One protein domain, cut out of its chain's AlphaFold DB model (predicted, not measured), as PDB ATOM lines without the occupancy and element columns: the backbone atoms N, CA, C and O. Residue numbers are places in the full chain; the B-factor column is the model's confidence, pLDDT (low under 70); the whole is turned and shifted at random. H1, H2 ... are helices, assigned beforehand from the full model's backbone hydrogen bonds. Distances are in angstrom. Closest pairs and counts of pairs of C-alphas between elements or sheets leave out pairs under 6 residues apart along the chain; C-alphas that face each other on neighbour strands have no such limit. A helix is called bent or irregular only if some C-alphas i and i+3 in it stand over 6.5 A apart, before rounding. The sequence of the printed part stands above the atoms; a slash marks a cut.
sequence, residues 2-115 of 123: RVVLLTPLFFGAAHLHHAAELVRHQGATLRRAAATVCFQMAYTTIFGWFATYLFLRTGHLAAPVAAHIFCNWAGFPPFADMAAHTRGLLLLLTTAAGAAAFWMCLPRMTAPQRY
ATOM      1  N   ARG A   2    -100.550  48.806 -47.730       60.34
ATOM      2  CA  ARG A   2    -100.377  47.429 -48.250       60.34
ATOM      3  C   ARG A   2    -100.497  47.308 -49.776       60.34
ATOM      4  O   ARG A   2     -99.675  46.642 -50.381       60.34
ATOM      5  N   VAL A   3    -101.450  48.003 -50.400       62.59
ATOM      6  CA  VAL A   3    -101.624  48.008 -51.868       62.59
ATOM      7  C   VAL A   3    -100.398  48.603 -52.583       62.59
ATOM      8  O   VAL A   3     -99.895  48.015 -53.530       62.59
ATOM      9  N   VAL A   4     -99.829  49.700 -52.076       63.84
ATOM     10  CA  VAL A   4     -98.615  50.329 -52.643       63.84
ATOM     11  C   VAL A   4     -97.412  49.377 -52.627       63.84
ATOM     12  O   VAL A   4     -96.580  49.417 -53.525       63.84
ATOM     13  N   LEU A   5     -97.334  48.494 -51.629       67.25
ATOM     14  CA  LEU A   5     -96.239  47.534 -51.486       67.25
ATOM     15  C   LEU A   5     -96.488  46.227 -52.251       67.25
ATOM     16  O   LEU A   5     -95.572  45.712 -52.881       67.25
ATOM     17  N   LEU A   6     -97.713  45.696 -52.216       70.50
ATOM     18  CA  LEU A   6     -98.039  44.371 -52.750       70.50
ATOM     19  C   LEU A   6     -98.286  44.368 -54.260       70.50
ATOM     20  O   LEU A   6     -97.884  43.427 -54.937       70.50
ATOM     21  N   THR A   7     -98.925  45.401 -54.811       72.69
ATOM     22  CA  THR A   7     -99.299  45.409 -56.240       72.69
ATOM     23  C   THR A   7     -98.075  45.360 -57.168       72.69
ATOM     24  O   THR A   7     -98.070  44.546 -58.093       72.69
ATOM     25  N   PRO A   8     -96.997  46.128 -56.905       72.56
ATOM     26  CA  PRO A   8     -95.760  46.032 -57.684       72.56
ATOM     27  C   PRO A   8     -95.066  44.668 -57.573       72.56
ATOM     28  O   PRO A   8     -94.472  44.210 -58.545       72.56
ATOM     29  N   LEU A   9     -95.183  43.987 -56.425       69.38
ATOM     30  CA  LEU A   9     -94.614  42.651 -56.221       69.38
ATOM     31  C   LEU A   9     -95.331  41.587 -57.056       69.38
ATOM     32  O   LEU A   9     -94.671  40.763 -57.683       69.38
ATOM     33  N   PHE A  10     -96.665  41.613 -57.110       72.38
ATOM     34  CA  PHE A  10     -97.426  40.699 -57.970       72.38
ATOM     35  C   PHE A  10     -97.150  40.950 -59.456       72.38
ATOM     36  O   PHE A  10     -97.012  39.999 -60.224       72.38
ATOM     37  N   PHE A  11     -97.000  42.217 -59.850       71.56
ATOM     38  CA  PHE A  11     -96.592  42.583 -61.207       71.56
ATOM     39  C   PHE A  11     -95.186  42.060 -61.550       71.56
ATOM     40  O   PHE A  11     -94.977  41.484 -62.617       71.56
ATOM     41  N   GLY A  12     -94.227  42.177 -60.626       66.12
ATOM     42  CA  GLY A  12     -92.899  41.588 -60.791       66.12
ATOM     43  C   GLY A  12     -92.934  40.058 -60.873       66.12
ATOM     44  O   GLY A  12     -92.308  39.476 -61.757       66.12
ATOM     45  N   ALA A  13     -93.720  39.403 -60.012       74.69
ATOM     46  CA  ALA A  13     -93.852  37.946 -59.966       74.69
ATOM     47  C   ALA A  13     -94.454  37.350 -61.248       74.69
ATOM     48  O   ALA A  13     -94.129  36.218 -61.606       74.69
ATOM     49  N   ALA A  14     -95.274  38.113 -61.981       76.50
ATOM     50  CA  ALA A  14     -95.794  37.685 -63.277       76.50
ATOM     51  C   ALA A  14     -94.669  37.317 -64.256       76.50
ATOM     52  O   ALA A  14     -94.848  36.414 -65.062       76.50
ATOM     53  N   HIS A  15     -93.485  37.924 -64.148       77.00
ATOM     54  CA  HIS A  15     -92.350  37.665 -65.037       77.00
ATOM     55  C   HIS A  15     -91.564  36.391 -64.689       77.00
ATOM     56  O   HIS A  15     -90.700  35.980 -65.463       77.00
ATOM     57  N   LEU A  16     -91.889  35.710 -63.580       76.12
ATOM     58  CA  LEU A  16     -91.272  34.427 -63.225       76.12
ATOM     59  C   LEU A  16     -91.476  33.360 -64.312       76.12
ATOM     60  O   LEU A  16     -90.633  32.477 -64.465       76.12
ATOM     61  N   HIS A  17     -92.547  33.460 -65.108       80.69
ATOM     62  CA  HIS A  17     -92.812  32.521 -66.201       80.69
ATOM     63  C   HIS A  17     -91.735  32.553 -67.302       80.69
ATOM     64  O   HIS A  17     -91.459  31.511 -67.899       80.69
ATOM     65  N   HIS A  18     -91.044  33.684 -67.507       79.31
ATOM     66  CA  HIS A  18     -89.939  33.771 -68.469       79.31
ATOM     67  C   HIS A  18     -88.750  32.886 -68.084       79.31
ATOM     68  O   HIS A  18     -87.966  32.512 -68.952       79.31
ATOM     69  N   ALA A  19     -88.619  32.477 -66.814       75.50
ATOM     70  CA  ALA A  19     -87.566  31.544 -66.408       75.50
ATOM     71  C   ALA A  19     -87.702  30.203 -67.144       75.50
ATOM     72  O   ALA A  19     -86.708  29.630 -67.586       75.50
ATOM     73  N   ALA A  20     -88.938  29.716 -67.303       78.38
ATOM     74  CA  ALA A  20     -89.208  28.479 -68.026       78.38
ATOM     75  C   ALA A  20     -88.893  28.631 -69.519       78.38
ATOM     76  O   ALA A  20     -88.335  27.716 -70.119       78.38
ATOM     77  N   GLU A  21     -89.195  29.790 -70.097       82.19
ATOM     78  CA  GLU A  21     -88.909  30.109 -71.494       82.19
ATOM     79  C   GLU A  21     -87.398  30.179 -71.776       82.19
ATOM     80  O   GLU A  21     -86.902  29.528 -72.697       82.19
ATOM     81  N   LEU A  22     -86.646  30.884 -70.926       81.19
ATOM     82  CA  LEU A  22     -85.188  31.012 -71.004       81.19
ATOM     83  C   LEU A  22     -84.484  29.649 -70.966       81.19
ATOM     84  O   LEU A  22     -83.565  29.400 -71.746       81.19
ATOM     85  N   VAL A  23     -84.920  28.750 -70.083       82.31
ATOM     86  CA  VAL A  23     -84.305  27.421 -69.946       82.31
ATOM     87  C   VAL A  23     -84.736  26.480 -71.074       82.31
ATOM     88  O   VAL A  23     -83.895  25.788 -71.641       82.31
ATOM     89  N   ARG A  24     -86.032  26.441 -71.413       84.94
ATOM     90  CA  ARG A  24     -86.587  25.442 -72.346       84.94
ATOM     91  C   ARG A  24     -86.409  25.803 -73.816       84.94
ATOM     92  O   ARG A  24     -86.231  24.902 -74.627       84.94
ATOM     93  N   HIS A  25     -86.474  27.087 -74.160       84.25
ATOM     94  CA  HIS A  25     -86.471  27.543 -75.554       84.25
ATOM     95  C   HIS A  25     -85.187  28.272 -75.949       84.25
ATOM     96  O   HIS A  25     -84.797  28.215 -77.110       84.25
ATOM     97  N   GLN A  26     -84.503  28.917 -75.000       81.75
ATOM     98  CA  GLN A  26     -83.277  29.681 -75.277       81.75
ATOM     99  C   GLN A  26     -81.999  28.968 -74.800       81.75
ATOM    100  O   GLN A  26     -80.902  29.503 -74.956       81.75
ATOM    101  N   GLY A  27     -82.125  27.774 -74.207       83.50
ATOM    102  CA  GLY A  27     -80.991  26.971 -73.735       83.50
ATOM    103  C   GLY A  27     -80.164  27.645 -72.632       83.50
ATOM    104  O   GLY A  27     -79.003  27.289 -72.424       83.50
ATOM    105  N   ALA A  28     -80.720  28.640 -71.935       83.25
ATOM    106  CA  ALA A  28     -80.019  29.327 -70.864       83.25
ATOM    107  C   ALA A  28     -79.806  28.383 -69.674       83.25
ATOM    108  O   ALA A  28     -80.683  27.604 -69.297       83.25
ATOM    109  N   THR A  29     -78.646  28.491 -69.023       89.00
ATOM    110  CA  THR A  29     -78.420  27.774 -67.765       89.00
ATOM    111  C   THR A  29     -79.415  28.250 -66.710       89.00
ATOM    112  O   THR A  29     -79.778  29.429 -66.676       89.00
ATOM    113  N   LEU A  30     -79.809  27.362 -65.794       84.69
ATOM    114  CA  LEU A  30     -80.739  27.705 -64.712       84.69
ATOM    115  C   LEU A  30     -80.261  28.927 -63.911       84.69
ATOM    116  O   LEU A  30     -81.055  29.797 -63.572       84.69
ATOM    117  N   ARG A  31     -78.945  29.036 -63.677       83.81
ATOM    118  CA  ARG A  31     -78.333  30.186 -62.999       83.81
ATOM    119  C   ARG A  31     -78.530  31.492 -63.775       83.81
ATOM    120  O   ARG A  31     -78.847  32.507 -63.162       83.81
ATOM    121  N   ARG A  32     -78.341  31.479 -65.100       83.56
ATOM    122  CA  ARG A  32     -78.524  32.665 -65.951       83.56
ATOM    123  C   ARG A  32     -79.997  33.058 -66.028       83.56
ATOM    124  O   ARG A  32     -80.308  34.223 -65.826       83.56
ATOM    125  N   ALA A  33     -80.886  32.088 -66.238       83.31
ATOM    126  CA  ALA A  33     -82.328  32.319 -66.261       83.31
ATOM    127  C   ALA A  33     -82.834  32.900 -64.929       83.31
ATOM    128  O   ALA A  33     -83.547  33.901 -64.928       83.31
ATOM    129  N   ALA A  34     -82.401  32.335 -63.796       82.94
ATOM    130  CA  ALA A  34     -82.736  32.845 -62.471       82.94
ATOM    131  C   ALA A  34     -82.219  34.276 -62.258       82.94
ATOM    132  O   ALA A  34     -82.972  35.132 -61.807       82.94
ATOM    133  N   ALA A  35     -80.965  34.570 -62.623       84.75
ATOM    134  CA  ALA A  35     -80.408  35.916 -62.497       84.75
ATOM    135  C   ALA A  35     -81.182  36.951 -63.333       84.75
ATOM    136  O   ALA A  35     -81.516  38.020 -62.824       84.75
ATOM    137  N   THR A  36     -81.515  36.621 -64.586       83.94
ATOM    138  CA  THR A  36     -82.295  37.489 -65.480       83.94
ATOM    139  C   THR A  36     -83.684  37.775 -64.918       83.94
ATOM    140  O   THR A  36     -84.089  38.931 -64.839       83.94
ATOM    141  N   VAL A  37     -84.395  36.742 -64.474       83.69
ATOM    142  CA  VAL A  37     -85.759  36.886 -63.959       83.69
ATOM    143  C   VAL A  37     -85.788  37.604 -62.610       83.69
ATOM    144  O   VAL A  37     -86.643  38.459 -62.394       83.69
ATOM    145  N   CYS A  38     -84.826  37.340 -61.719       85.06
ATOM    146  CA  CYS A  38     -84.690  38.087 -60.468       85.06
ATOM    147  C   CYS A  38     -84.430  39.575 -60.725       85.06
ATOM    148  O   CYS A  38     -85.035  40.426 -60.072       85.06
ATOM    149  N   PHE A  39     -83.565  39.898 -61.691       86.81
ATOM    150  CA  PHE A  39     -83.320  41.279 -62.092       86.81
ATOM    151  C   PHE A  39     -84.587  41.932 -62.655       86.81
ATOM    152  O   PHE A  39     -84.963  43.018 -62.216       86.81
ATOM    153  N   GLN A  40     -85.289  41.250 -63.566       84.50
ATOM    154  CA  GLN A  40     -86.536  41.735 -64.152       84.50
ATOM    155  C   GLN A  40     -87.606  41.988 -63.082       84.50
ATOM    156  O   GLN A  40     -88.244  43.039 -63.082       84.50
ATOM    157  N   MET A  41     -87.761  41.075 -62.122       83.25
ATOM    158  CA  MET A  41     -88.697  41.220 -61.005       83.25
ATOM    159  C   MET A  41     -88.332  42.404 -60.097       83.25
ATOM    160  O   MET A  41     -89.200  43.204 -59.747       83.25
ATOM    161  N   ALA A  42     -87.057  42.556 -59.732       85.69
ATOM    162  CA  ALA A  42     -86.606  43.670 -58.898       85.69
ATOM    163  C   ALA A  42     -86.804  45.021 -59.603       85.69
ATOM    164  O   ALA A  42     -87.356  45.956 -59.022       85.69
ATOM    165  N   TYR A  43     -86.410  45.102 -60.875       84.56
ATOM    166  CA  TYR A  43     -86.518  46.314 -61.680       84.56
ATOM    167  C   TYR A  43     -87.978  46.744 -61.873       84.56
ATOM    168  O   TYR A  43     -88.327  47.898 -61.624       84.56
ATOM    169  N   THR A  44     -88.859  45.804 -62.224       83.38
ATOM    170  CA  THR A  44     -90.299  46.073 -62.393       83.38
ATOM    171  C   THR A  44     -90.993  46.446 -61.081       83.38
ATOM    172  O   THR A  44     -91.883  47.296 -61.084       83.38
ATOM    173  N   THR A  45     -90.558  45.888 -59.946       83.69
ATOM    174  CA  THR A  45     -91.076  46.266 -58.620       83.69
ATOM    175  C   THR A  45     -90.722  47.716 -58.275       83.69
ATOM    176  O   THR A  45     -91.604  48.491 -57.902       83.69
ATOM    177  N   ILE A  46     -89.452  48.113 -58.451       85.62
ATOM    178  CA  ILE A  46     -88.996  49.497 -58.224       85.62
ATOM    179  C   ILE A  46     -89.756  50.460 -59.141       85.62
ATOM    180  O   ILE A  46     -90.223  51.511 -58.697       85.62
ATOM    181  N   PHE A  47     -89.928  50.079 -60.406       85.81
ATOM    182  CA  PHE A  47     -90.697  50.851 -61.369       85.81
ATOM    183  C   PHE A  47     -92.165  51.033 -60.926       85.81
ATOM    184  O   PHE A  47     -92.704  52.139 -60.991       85.81
ATOM    185  N   GLY A  48     -92.805  49.989 -60.391       85.25
ATOM    186  CA  GLY A  48     -94.164  50.078 -59.847       85.25
ATOM    187  C   GLY A  48     -94.277  51.000 -58.624       85.25
ATOM    188  O   GLY A  48     -95.245  51.762 -58.508       85.25
ATOM    189  N   TRP A  49     -93.278  51.005 -57.736       86.81
ATOM    190  CA  TRP A  49     -93.214  51.983 -56.643       86.81
ATOM    191  C   TRP A  49     -93.054  53.410 -57.159       86.81
ATOM    192  O   TRP A  49     -93.733  54.310 -56.665       86.81
ATOM    193  N   PHE A  50     -92.229  53.621 -58.185       89.06
ATOM    194  CA  PHE A  50     -92.065  54.929 -58.811       89.06
ATOM    195  C   PHE A  50     -93.363  55.436 -59.461       89.06
ATOM    196  O   PHE A  50     -93.764  56.578 -59.230       89.06
ATOM    197  N   ALA A  51     -94.077  54.582 -60.198       87.81
ATOM    198  CA  ALA A  51     -95.383  54.923 -60.758       87.81
ATOM    199  C   ALA A  51     -96.399  55.283 -59.660       87.81
ATOM    200  O   ALA A  51     -97.137  56.262 -59.779       87.81
ATOM    201  N   THR A  52     -96.395  54.543 -58.548       87.31
ATOM    202  CA  THR A  52     -97.263  54.850 -57.403       87.31
ATOM    203  C   THR A  52     -96.893  56.184 -56.754       87.31
ATOM    204  O   THR A  52     -97.780  56.979 -56.450       87.31
ATOM    205  N   TYR A  53     -95.599  56.473 -56.593       88.00
ATOM    206  CA  TYR A  53     -95.111  57.766 -56.106       88.00
ATOM    207  C   TYR A  53     -95.595  58.920 -56.994       88.00
ATOM    208  O   TYR A  53     -96.134  59.901 -56.482       88.00
ATOM    209  N   LEU A  54     -95.470  58.795 -58.320       89.00
ATOM    210  CA  LEU A  54     -95.953  59.811 -59.258       89.00
ATOM    211  C   LEU A  54     -97.458  60.025 -59.133       89.00
ATOM    212  O   LEU A  54     -97.909  61.169 -59.087       89.00
ATOM    213  N   PHE A  55     -98.229  58.940 -59.047       88.12
ATOM    214  CA  PHE A  55     -99.676  59.020 -58.892       88.12
ATOM    215  C   PHE A  55    -100.069  59.735 -57.596       88.12
ATOM    216  O   PHE A  55    -100.861  60.665 -57.638       88.12
ATOM    217  N   LEU A  56     -99.474  59.367 -56.459       86.50
ATOM    218  CA  LEU A  56     -99.786  59.991 -55.169       86.50
ATOM    219  C   LEU A  56     -99.398  61.476 -55.130       86.50
ATOM    220  O   LEU A  56    -100.085  62.281 -54.510       86.50
ATOM    221  N   ARG A  57     -98.311  61.852 -55.809       85.38
ATOM    222  CA  ARG A  57     -97.799  63.228 -55.818       85.38
ATOM    223  C   ARG A  57     -98.507  64.153 -56.804       85.38
ATOM    224  O   ARG A  57     -98.551  65.355 -56.564       85.38
ATOM    225  N   THR A  58     -99.017  63.615 -57.911       87.19
ATOM    226  CA  THR A  58     -99.658  64.399 -58.985       87.19
ATOM    227  C   THR A  58    -101.173  64.225 -59.043       87.19
ATOM    228  O   THR A  58    -101.841  65.054 -59.644       87.19
ATOM    229  N   GLY A  59    -101.723  63.168 -58.438       85.44
ATOM    230  CA  GLY A  59    -103.148  62.812 -58.452       85.44
ATOM    231  C   GLY A  59    -103.719  62.453 -59.825       85.44
ATOM    232  O   GLY A  59    -104.925  62.254 -59.959       85.44
ATOM    233  N   HIS A  60    -102.876  62.346 -60.854       86.12
ATOM    234  CA  HIS A  60    -103.290  62.060 -62.222       86.12
ATOM    235  C   HIS A  60    -102.645  60.775 -62.732       86.12
ATOM    236  O   HIS A  60    -101.459  60.533 -62.525       86.12
ATOM    237  N   LEU A  61    -103.408  59.974 -63.480       88.31
ATOM    238  CA  LEU A  61    -102.890  58.772 -64.148       88.31
ATOM    239  C   LEU A  61    -101.953  59.096 -65.321       88.31
ATOM    240  O   LEU A  61    -101.122  58.270 -65.685       88.31
ATOM    241  N   ALA A  62    -102.042  60.302 -65.890       89.06
ATOM    242  CA  ALA A  62    -101.195  60.709 -67.008       89.06
ATOM    243  C   ALA A  62     -99.695  60.681 -66.655       89.06
ATOM    244  O   ALA A  62     -98.888  60.231 -67.465       89.06
ATOM    245  N   ALA A  63     -99.320  61.094 -65.439       89.31
ATOM    246  CA  ALA A  63     -97.926  61.132 -64.996       89.31
ATOM    247  C   ALA A  63     -97.260  59.737 -64.935       89.31
ATOM    248  O   ALA A  63     -96.233  59.550 -65.594       89.31
ATOM    249  N   PRO A  64     -97.808  58.733 -64.215       90.50
ATOM    250  CA  PRO A  64     -97.240  57.388 -64.212       90.50
ATOM    251  C   PRO A  64     -97.317  56.695 -65.579       90.50
ATOM    252  O   PRO A  64     -96.396  55.954 -65.912       90.50
ATOM    253  N   VAL A  65     -98.350  56.945 -66.397       89.75
ATOM    254  CA  VAL A  65     -98.447  56.370 -67.755       89.75
ATOM    255  C   VAL A  65     -97.350  56.914 -68.671       89.75
ATOM    256  O   VAL A  65     -96.672  56.135 -69.337       89.75
ATOM    257  N   ALA A  66     -97.120  58.229 -68.673       90.12
ATOM    258  CA  ALA A  66     -96.059  58.838 -69.472       90.12
ATOM    259  C   ALA A  66     -94.673  58.319 -69.058       90.12
ATOM    260  O   ALA A  66     -93.862  57.954 -69.910       90.12
ATOM    261  N   ALA A  67     -94.429  58.211 -67.748       89.69
ATOM    262  CA  ALA A  67     -93.211  57.613 -67.216       89.69
ATOM    263  C   ALA A  67     -93.041  56.146 -67.648       89.69
ATOM    264  O   ALA A  67     -91.940  55.741 -68.008       89.69
ATOM    265  N   HIS A  68     -94.123  55.362 -67.665       87.12
ATOM    266  CA  HIS A  68     -94.105  53.966 -68.105       87.12
ATOM    267  C   HIS A  68     -93.734  53.822 -69.575       87.12
ATOM    268  O   HIS A  68     -92.853  53.034 -69.911       87.12
ATOM    269  N   ILE A  69     -94.366  54.607 -70.447       88.88
ATOM    270  CA  ILE A  69     -94.061  54.600 -71.880       88.88
ATOM    271  C   ILE A  69     -92.586  54.949 -72.101       88.88
ATOM    272  O   ILE A  69     -91.886  54.242 -72.825       88.88
ATOM    273  N   PHE A  70     -92.096  55.998 -71.433       88.50
ATOM    274  CA  PHE A  70     -90.704  56.420 -71.551       88.50
ATOM    275  C   PHE A  70     -89.720  55.355 -71.051       88.50
ATOM    276  O   PHE A  70     -88.775  55.025 -71.762       88.50
ATOM    277  N   CYS A  71     -89.935  54.790 -69.861       87.31
ATOM    278  CA  CYS A  71     -89.041  53.778 -69.299       87.31
ATOM    279  C   CYS A  71     -89.022  52.488 -70.125       87.31
ATOM    280  O   CYS A  71     -87.951  51.914 -70.305       87.31
ATOM    281  N   ASN A  72     -90.162  52.058 -70.676       87.06
ATOM    282  CA  ASN A  72     -90.203  50.892 -71.563       87.06
ATOM    283  C   ASN A  72     -89.462  51.141 -72.879       87.06
ATOM    284  O   ASN A  72     -88.833  50.226 -73.401       87.06
ATOM    285  N   TRP A  73     -89.528  52.364 -73.411       88.56
ATOM    286  CA  TRP A  73     -88.791  52.733 -74.616       88.56
ATOM    287  C   TRP A  73     -87.283  52.860 -74.365       88.56
ATOM    288  O   TRP A  73     -86.488  52.360 -75.156       88.56
ATOM    289  N   ALA A  74     -86.882  53.503 -73.264       86.94
ATOM    290  CA  ALA A  74     -85.477  53.719 -72.925       86.94
ATOM    291  C   ALA A  74     -84.771  52.431 -72.461       86.94
ATOM    292  O   ALA A  74     -83.602  52.215 -72.781       86.94
ATOM    293  N   GLY A  75     -85.476  51.577 -71.714       86.19
ATOM    294  CA  GLY A  75     -84.941  50.337 -71.161       86.19
ATOM    295  C   GLY A  75     -83.876  50.545 -70.079       86.19
ATOM    296  O   GLY A  75     -83.637  51.649 -69.581       86.19
ATOM    297  N   PHE A  76     -83.232  49.445 -69.682       87.00
ATOM    298  CA  PHE A  76     -82.107  49.490 -68.753       87.00
ATOM    299  C   PHE A  76     -80.800  49.779 -69.515       87.00
ATOM    300  O   PHE A  76     -80.544  49.110 -70.521       87.00
ATOM    301  N   PRO A  77     -79.948  50.717 -69.054       88.62
ATOM    302  CA  PRO A  77     -78.704  51.036 -69.745       88.62
ATOM    303  C   PRO A  77     -77.769  49.816 -69.814       88.62
ATOM    304  O   PRO A  77     -77.503  49.193 -68.780       88.62
ATOM    305  N   PRO A  78     -77.217  49.471 -70.992       90.81
ATOM    306  CA  PRO A  78     -76.300  48.345 -71.136       90.81
ATOM    307  C   PRO A  78     -74.900  48.724 -70.621       90.81
ATOM    308  O   PRO A  78     -73.966  48.934 -71.390       90.81
ATOM    309  N   PHE A  79     -74.742  48.830 -69.296       90.69
ATOM    310  CA  PHE A  79     -73.518  49.340 -68.661       90.69
ATOM    311  C   PHE A  79     -72.241  48.592 -69.065       90.69
ATOM    312  O   PHE A  79     -71.185  49.212 -69.172       90.69
ATOM    313  N   ALA A  80     -72.331  47.281 -69.313       90.19
ATOM    314  CA  ALA A  80     -71.195  46.481 -69.766       90.19
ATOM    315  C   ALA A  80     -70.720  46.910 -71.167       90.19
ATOM    316  O   ALA A  80     -69.532  47.162 -71.365       90.19
ATOM    317  N   ASP A  81     -71.653  47.075 -72.105       91.50
ATOM    318  CA  ASP A  81     -71.352  47.496 -73.477       91.50
ATOM    319  C   ASP A  81     -70.879  48.952 -73.513       91.50
ATOM    320  O   ASP A  81     -69.947  49.298 -74.240       91.50
ATOM    321  N   MET A  82     -71.471  49.805 -72.670       92.00
ATOM    322  CA  MET A  82     -71.025  51.186 -72.495       92.00
ATOM    323  C   MET A  82     -69.574  51.236 -72.015       92.00
ATOM    324  O   MET A  82     -68.786  51.983 -72.581       92.00
ATOM    325  N   ALA A  83     -69.201  50.436 -71.011       91.81
ATOM    326  CA  ALA A  83     -67.839  50.405 -70.478       91.81
ATOM    327  C   ALA A  83     -66.807  49.882 -71.494       91.81
ATOM    328  O   ALA A  83     -65.670  50.347 -71.495       91.81
ATOM    329  N   ALA A  84     -67.204  48.959 -72.373       93.94
ATOM    330  CA  ALA A  84     -66.352  48.426 -73.437       93.94
ATOM    331  C   ALA A  84     -66.186  49.384 -74.636       93.94
ATOM    332  O   ALA A  84     -65.333  49.163 -75.498       93.94
ATOM    333  N   HIS A  85     -66.993  50.444 -74.721       94.81
ATOM    334  CA  HIS A  85     -66.983  51.368 -75.849       94.81
ATOM    335  C   HIS A  85     -65.827  52.380 -75.773       94.81
ATOM    336  O   HIS A  85     -65.452  52.844 -74.699       94.81
ATOM    337  N   THR A  86     -65.319  52.837 -76.925       94.00
ATOM    338  CA  THR A  86     -64.215  53.820 -77.000       94.00
ATOM    339  C   THR A  86     -64.534  55.135 -76.279       94.00
ATOM    340  O   THR A  86     -63.647  55.803 -75.758       94.00
ATOM    341  N   ARG A  87     -65.820  55.509 -76.227       94.69
ATOM    342  CA  ARG A  87     -66.331  56.681 -75.492       94.69
ATOM    343  C   ARG A  87     -67.058  56.291 -74.203       94.69
ATOM    344  O   ARG A  87     -67.936  57.022 -73.752       94.69
ATOM    345  N   GLY A  88     -66.720  55.145 -73.616       93.00
ATOM    346  CA  GLY A  88     -67.457  54.568 -72.495       93.00
ATOM    347  C   GLY A  88     -67.549  55.482 -71.283       93.00
ATOM    348  O   GLY A  88     -68.631  55.652 -70.728       93.00
ATOM    349  N   LEU A  89     -66.459  56.179 -70.945       94.00
ATOM    350  CA  LEU A  89     -66.476  57.173 -69.873       94.00
ATOM    351  C   LEU A  89     -67.506  58.283 -70.140       94.00
ATOM    352  O   LEU A  89     -68.265  58.632 -69.245       94.00
ATOM    353  N   LEU A  90     -67.591  58.800 -71.370       95.88
ATOM    354  CA  LEU A  90     -68.575  59.826 -71.726       95.88
ATOM    355  C   LEU A  90     -70.010  59.292 -71.605       95.88
ATOM    356  O   LEU A  90     -70.872  59.979 -71.062       95.88
ATOM    357  N   LEU A  91     -70.269  58.066 -72.072       94.88
ATOM    358  CA  LEU A  91     -71.583  57.423 -71.963       94.88
ATOM    359  C   LEU A  91     -71.991  57.218 -70.497       94.88
ATOM    360  O   LEU A  91     -73.125  57.508 -70.116       94.88
ATOM    361  N   LEU A  92     -71.061  56.770 -69.654       94.56
ATOM    362  CA  LEU A  92     -71.294  56.574 -68.224       94.56
ATOM    363  C   LEU A  92     -71.518  57.906 -67.499       94.56
ATOM    364  O   LEU A  92     -72.470  58.025 -66.731       94.56
ATOM    365  N   LEU A  93     -70.695  58.924 -67.778       95.50
ATOM    366  CA  LEU A  93     -70.819  60.252 -67.171       95.50
ATOM    367  C   LEU A  93     -72.131  60.939 -67.553       95.50
ATOM    368  O   LEU A  93     -72.804  61.489 -66.688       95.50
ATOM    369  N   THR A  94     -72.520  60.888 -68.826       94.31
ATOM    370  CA  THR A  94     -73.786  61.481 -69.290       94.31
ATOM    371  C   THR A  94     -74.999  60.753 -68.713       94.31
ATOM    372  O   THR A  94     -75.953  61.405 -68.294       94.31
ATOM    373  N   THR A  95     -74.936  59.425 -68.588       93.69
ATOM    374  CA  THR A  95     -75.984  58.630 -67.926       93.69
ATOM    375  C   THR A  95     -76.095  58.976 -66.441       93.69
ATOM    376  O   THR A  95     -77.193  59.221 -65.943       93.69
ATOM    377  N   ALA A  96     -74.964  59.062 -65.732       94.06
ATOM    378  CA  ALA A  96     -74.933  59.443 -64.322       94.06
ATOM    379  C   ALA A  96     -75.443  60.876 -64.104       94.06
ATOM    380  O   ALA A  96     -76.252  61.115 -63.208       94.06
ATOM    381  N   ALA A  97     -75.029  61.820 -64.955       95.56
ATOM    382  CA  ALA A  97     -75.499  63.200 -64.915       95.56
ATOM    383  C   ALA A  97     -77.010  63.295 -65.175       95.56
ATOM    384  O   ALA A  97     -77.709  64.002 -64.452       95.56
ATOM    385  N   GLY A  98     -77.531  62.548 -66.155       93.25
ATOM    386  CA  GLY A  98     -78.964  62.473 -66.438       93.25
ATOM    387  C   GLY A  98     -79.767  61.917 -65.260       93.25
ATOM    388  O   GLY A  98     -80.775  62.507 -64.873       93.25
ATOM    389  N   ALA A  99     -79.292  60.836 -64.635       91.12
ATOM    390  CA  ALA A  99     -79.924  60.254 -63.451       91.12
ATOM    391  C   ALA A  99     -79.908  61.214 -62.249       91.12
ATOM    392  O   ALA A  99     -80.920  61.366 -61.562       91.12
ATOM    393  N   ALA A 100     -78.787  61.905 -62.019       93.12
ATOM    394  CA  ALA A 100     -78.666  62.903 -60.961       93.12
ATOM    395  C   ALA A 100     -79.612  64.089 -61.196       93.12
ATOM    396  O   ALA A 100     -80.376  64.456 -60.303       93.12
ATOM    397  N   ALA A 101     -79.622  64.647 -62.411       93.44
ATOM    398  CA  ALA A 101     -80.522  65.732 -62.785       93.44
ATOM    399  C   ALA A 101     -81.990  65.324 -62.615       93.44
ATOM    400  O   ALA A 101     -82.769  66.059 -62.009       93.44
ATOM    401  N   PHE A 102     -82.354  64.122 -63.067       90.00
ATOM    402  CA  PHE A 102     -83.689  63.568 -62.878       90.00
ATOM    403  C   PHE A 102     -84.069  63.506 -61.395       90.00
ATOM    404  O   PHE A 102     -85.109  64.040 -61.012       90.00
ATOM    405  N   TRP A 103     -83.211  62.938 -60.541       89.12
ATOM    406  CA  TRP A 103     -83.471  62.828 -59.103       89.12
ATOM    407  C   TRP A 103     -83.610  64.195 -58.420       89.12
ATOM    408  O   TRP A 103     -84.487  64.392 -57.580       89.12
ATOM    409  N   MET A 104     -82.792  65.173 -58.814       91.44
ATOM    410  CA  MET A 104     -82.841  66.537 -58.277       91.44
ATOM    411  C   MET A 104     -84.088  67.312 -58.732       91.44
ATOM    412  O   MET A 104     -84.603  68.161 -57.997       91.44
ATOM    413  N   CYS A 105     -84.574  67.052 -59.945       90.19
ATOM    414  CA  CYS A 105     -85.753  67.708 -60.508       90.19
ATOM    415  C   CYS A 105     -87.062  67.042 -60.075       90.19
ATOM    416  O   CYS A 105     -88.068  67.740 -59.930       90.19
ATOM    417  N   LEU A 106     -87.051  65.734 -59.811       88.12
ATOM    418  CA  LEU A 106     -88.234  64.943 -59.487       88.12
ATOM    419  C   LEU A 106     -89.108  65.562 -58.379       88.12
ATOM    420  O   LEU A 106     -90.265  65.865 -58.669       88.12
ATOM    421  N   PRO A 107     -88.614  65.853 -57.155       84.25
ATOM    422  CA  PRO A 107     -89.464  66.384 -56.088       84.25
ATOM    423  C   PRO A 107     -90.024  67.777 -56.402       84.25
ATOM    424  O   PRO A 107     -91.101  68.119 -55.912       84.25
ATOM    425  N   ARG A 108     -89.324  68.568 -57.229       86.00
ATOM    426  CA  ARG A 108     -89.778  69.896 -57.668       86.00
ATOM    427  C   ARG A 108     -90.866  69.789 -58.733       86.00
ATOM    428  O   ARG A 108     -91.827  70.550 -58.702       86.00
ATOM    429  N   MET A 109     -90.714  68.863 -59.678       86.12
ATOM    430  CA  MET A 109     -91.657  68.663 -60.783       86.12
ATOM    431  C   MET A 109     -92.927  67.934 -60.347       86.12
ATOM    432  O   MET A 109     -93.987  68.175 -60.917       86.12
ATOM    433  N   THR A 110     -92.838  67.100 -59.311       87.00
ATOM    434  CA  THR A 110     -93.970  66.381 -58.710       87.00
ATOM    435  C   THR A 110     -94.456  67.064 -57.428       87.00
ATOM    436  O   THR A 110     -94.955  66.405 -56.517       87.00
ATOM    437  N   ALA A 111     -94.227  68.369 -57.271       84.56
ATOM    438  CA  ALA A 111     -94.732  69.131 -56.132       84.56
ATOM    439  C   ALA A 111     -96.277  69.145 -56.172       84.56
ATOM    440  O   ALA A 111     -96.824  69.643 -57.159       84.56
ATOM    441  N   PRO A 112     -96.985  68.625 -55.146       83.00
ATOM    442  CA  PRO A 112     -98.450  68.500 -55.163       83.00
ATOM    443  C   PRO A 112     -99.175  69.829 -55.409       83.00
ATOM    444  O   PRO A 112    -100.212  69.866 -56.067       83.00
ATOM    445  N   GLN A 113     -98.573  70.940 -54.968       82.06
ATOM    446  CA  GLN A 113     -99.089  72.298 -55.150       82.06
ATOM    447  C   GLN A 113     -99.231  72.688 -56.629       82.06
ATOM    448  O   GLN A 113    -100.073  73.512 -56.957       82.06
ATOM    449  N   ARG A 114     -98.428  72.098 -57.528       82.56
ATOM    450  CA  ARG A 114     -98.491  72.361 -58.979       82.56
ATOM    451  C   ARG A 114     -99.666  71.677 -59.673       82.56
ATOM    452  O   ARG A 114     -99.972  72.030 -60.803       82.56
ATOM    453  N   TYR A 115    -100.275  70.694 -59.017       82.75
ATOM    454  CA  TYR A 115    -101.377  69.892 -59.551       82.75
ATOM    455  C   TYR A 115    -102.652  70.069 -58.719       82.75
ATOM    456  O   TYR A 115    -103.553  69.238 -58.799       82.75
TER     457      TYR A 115
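AT A GLANCE: This is residues 2 to 115 of the 123 residues of the protein "CAAX prenyl protease 2" of Tetrabaena socialis (UniProt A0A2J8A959). A long helix, H2, runs along the middle of a flat, loose helical assembly; the bent but nearly straight helix H1 packs along it in the opposite direction, and H3 folds back on its residues 50 to 55. From H3 the chain leads away to H4, where H5 turns back and makes the far arm of an open V with H2, the two coming near each other toward H6. The printed part has 114 residues with six named helices, H1 to H6 in order along the chain, and no named strand; the class is all helix. It is loose, with a radius of gyration of the C-alphas of 17.1 A and spans of 52 by 42 by 19 A.

HOW THE PARTS SIT: H2, residues 30 to 58, is the hub, touching three other helices. H1, residues 2 to 24, was assigned as one helix by its hydrogen bonds but is bent: C-alphas 14 and 17 are 6.6 A apart. Its arms H1a, residues 2 to 14, and H1b, residues 17 to 24, stand at a shallow tilt of 21 degrees. H1a touches H2 at residues 40 to 52 alone, the closest C-alphas being those of Gly 12 and Met 41 at 4.2 A; they run opposite ways at a shallow tilt of 34.8 degrees, only just short of steep. H1b and H2 form a helical hairpin at a shallow tilt of 21 degrees, with the closest C-alphas, those of Ala 19 and Ala 33, 5.3 A apart. H2 and H3, residues 62 to 74, form another helical hairpin at a shallow tilt of 30 degrees, with the closest C-alphas, those of Ala 51 and Pro 64, 4.6 A apart. H4, residues 79 to 84, and H5, residues 88 to 109, form a third at a shallow tilt of 28 degrees; the closest C-alphas are those of Met 82 and Gly 88, at 4.9 A. H5 and H2 are near each other, with 6 pairs of C-alphas within 10 A, while H3 and H5 are apart. H6, residues 112 to 115, only just touches H2, with 3 pairs of C-alphas within 8 A; the closest are those of Arg 57 and Pro 112, at 5.4 A. Every O i to N i+4 pair is within hydrogen-bond range in H2, H3 and H4, against 7 of 9 in H1a, 3 of 4 in H1b and 16 of 18 in H5; H6 is too short for such a pair.

IN THESE COORDINATES: H2 is 41.7 A long, from C-alpha 30 at (-80.739, 27.705, -64.712) to C-alpha 58 at (-99.658, 64.399, -58.985). H1a, 18.5 A long, begins at C-alpha 2 at (-100.377, 47.429, -48.250). H5, 30.4 A long, is irregular, but only just: C-alphas 104 and 107 are 7.0 A apart. H3 is 18.2 A long.

THE WHOLE: The two C-alphas farthest apart, those of Gly 27 and Gln 113, are 52.2 A from each other. The printed part has no cut, and the five links between the helices are tight. Residues 96 to 105, which belong to H5, stand free. The mean pLDDT of the printed part is 85.3; residues 2 to 5, 9 and 12 are under 70.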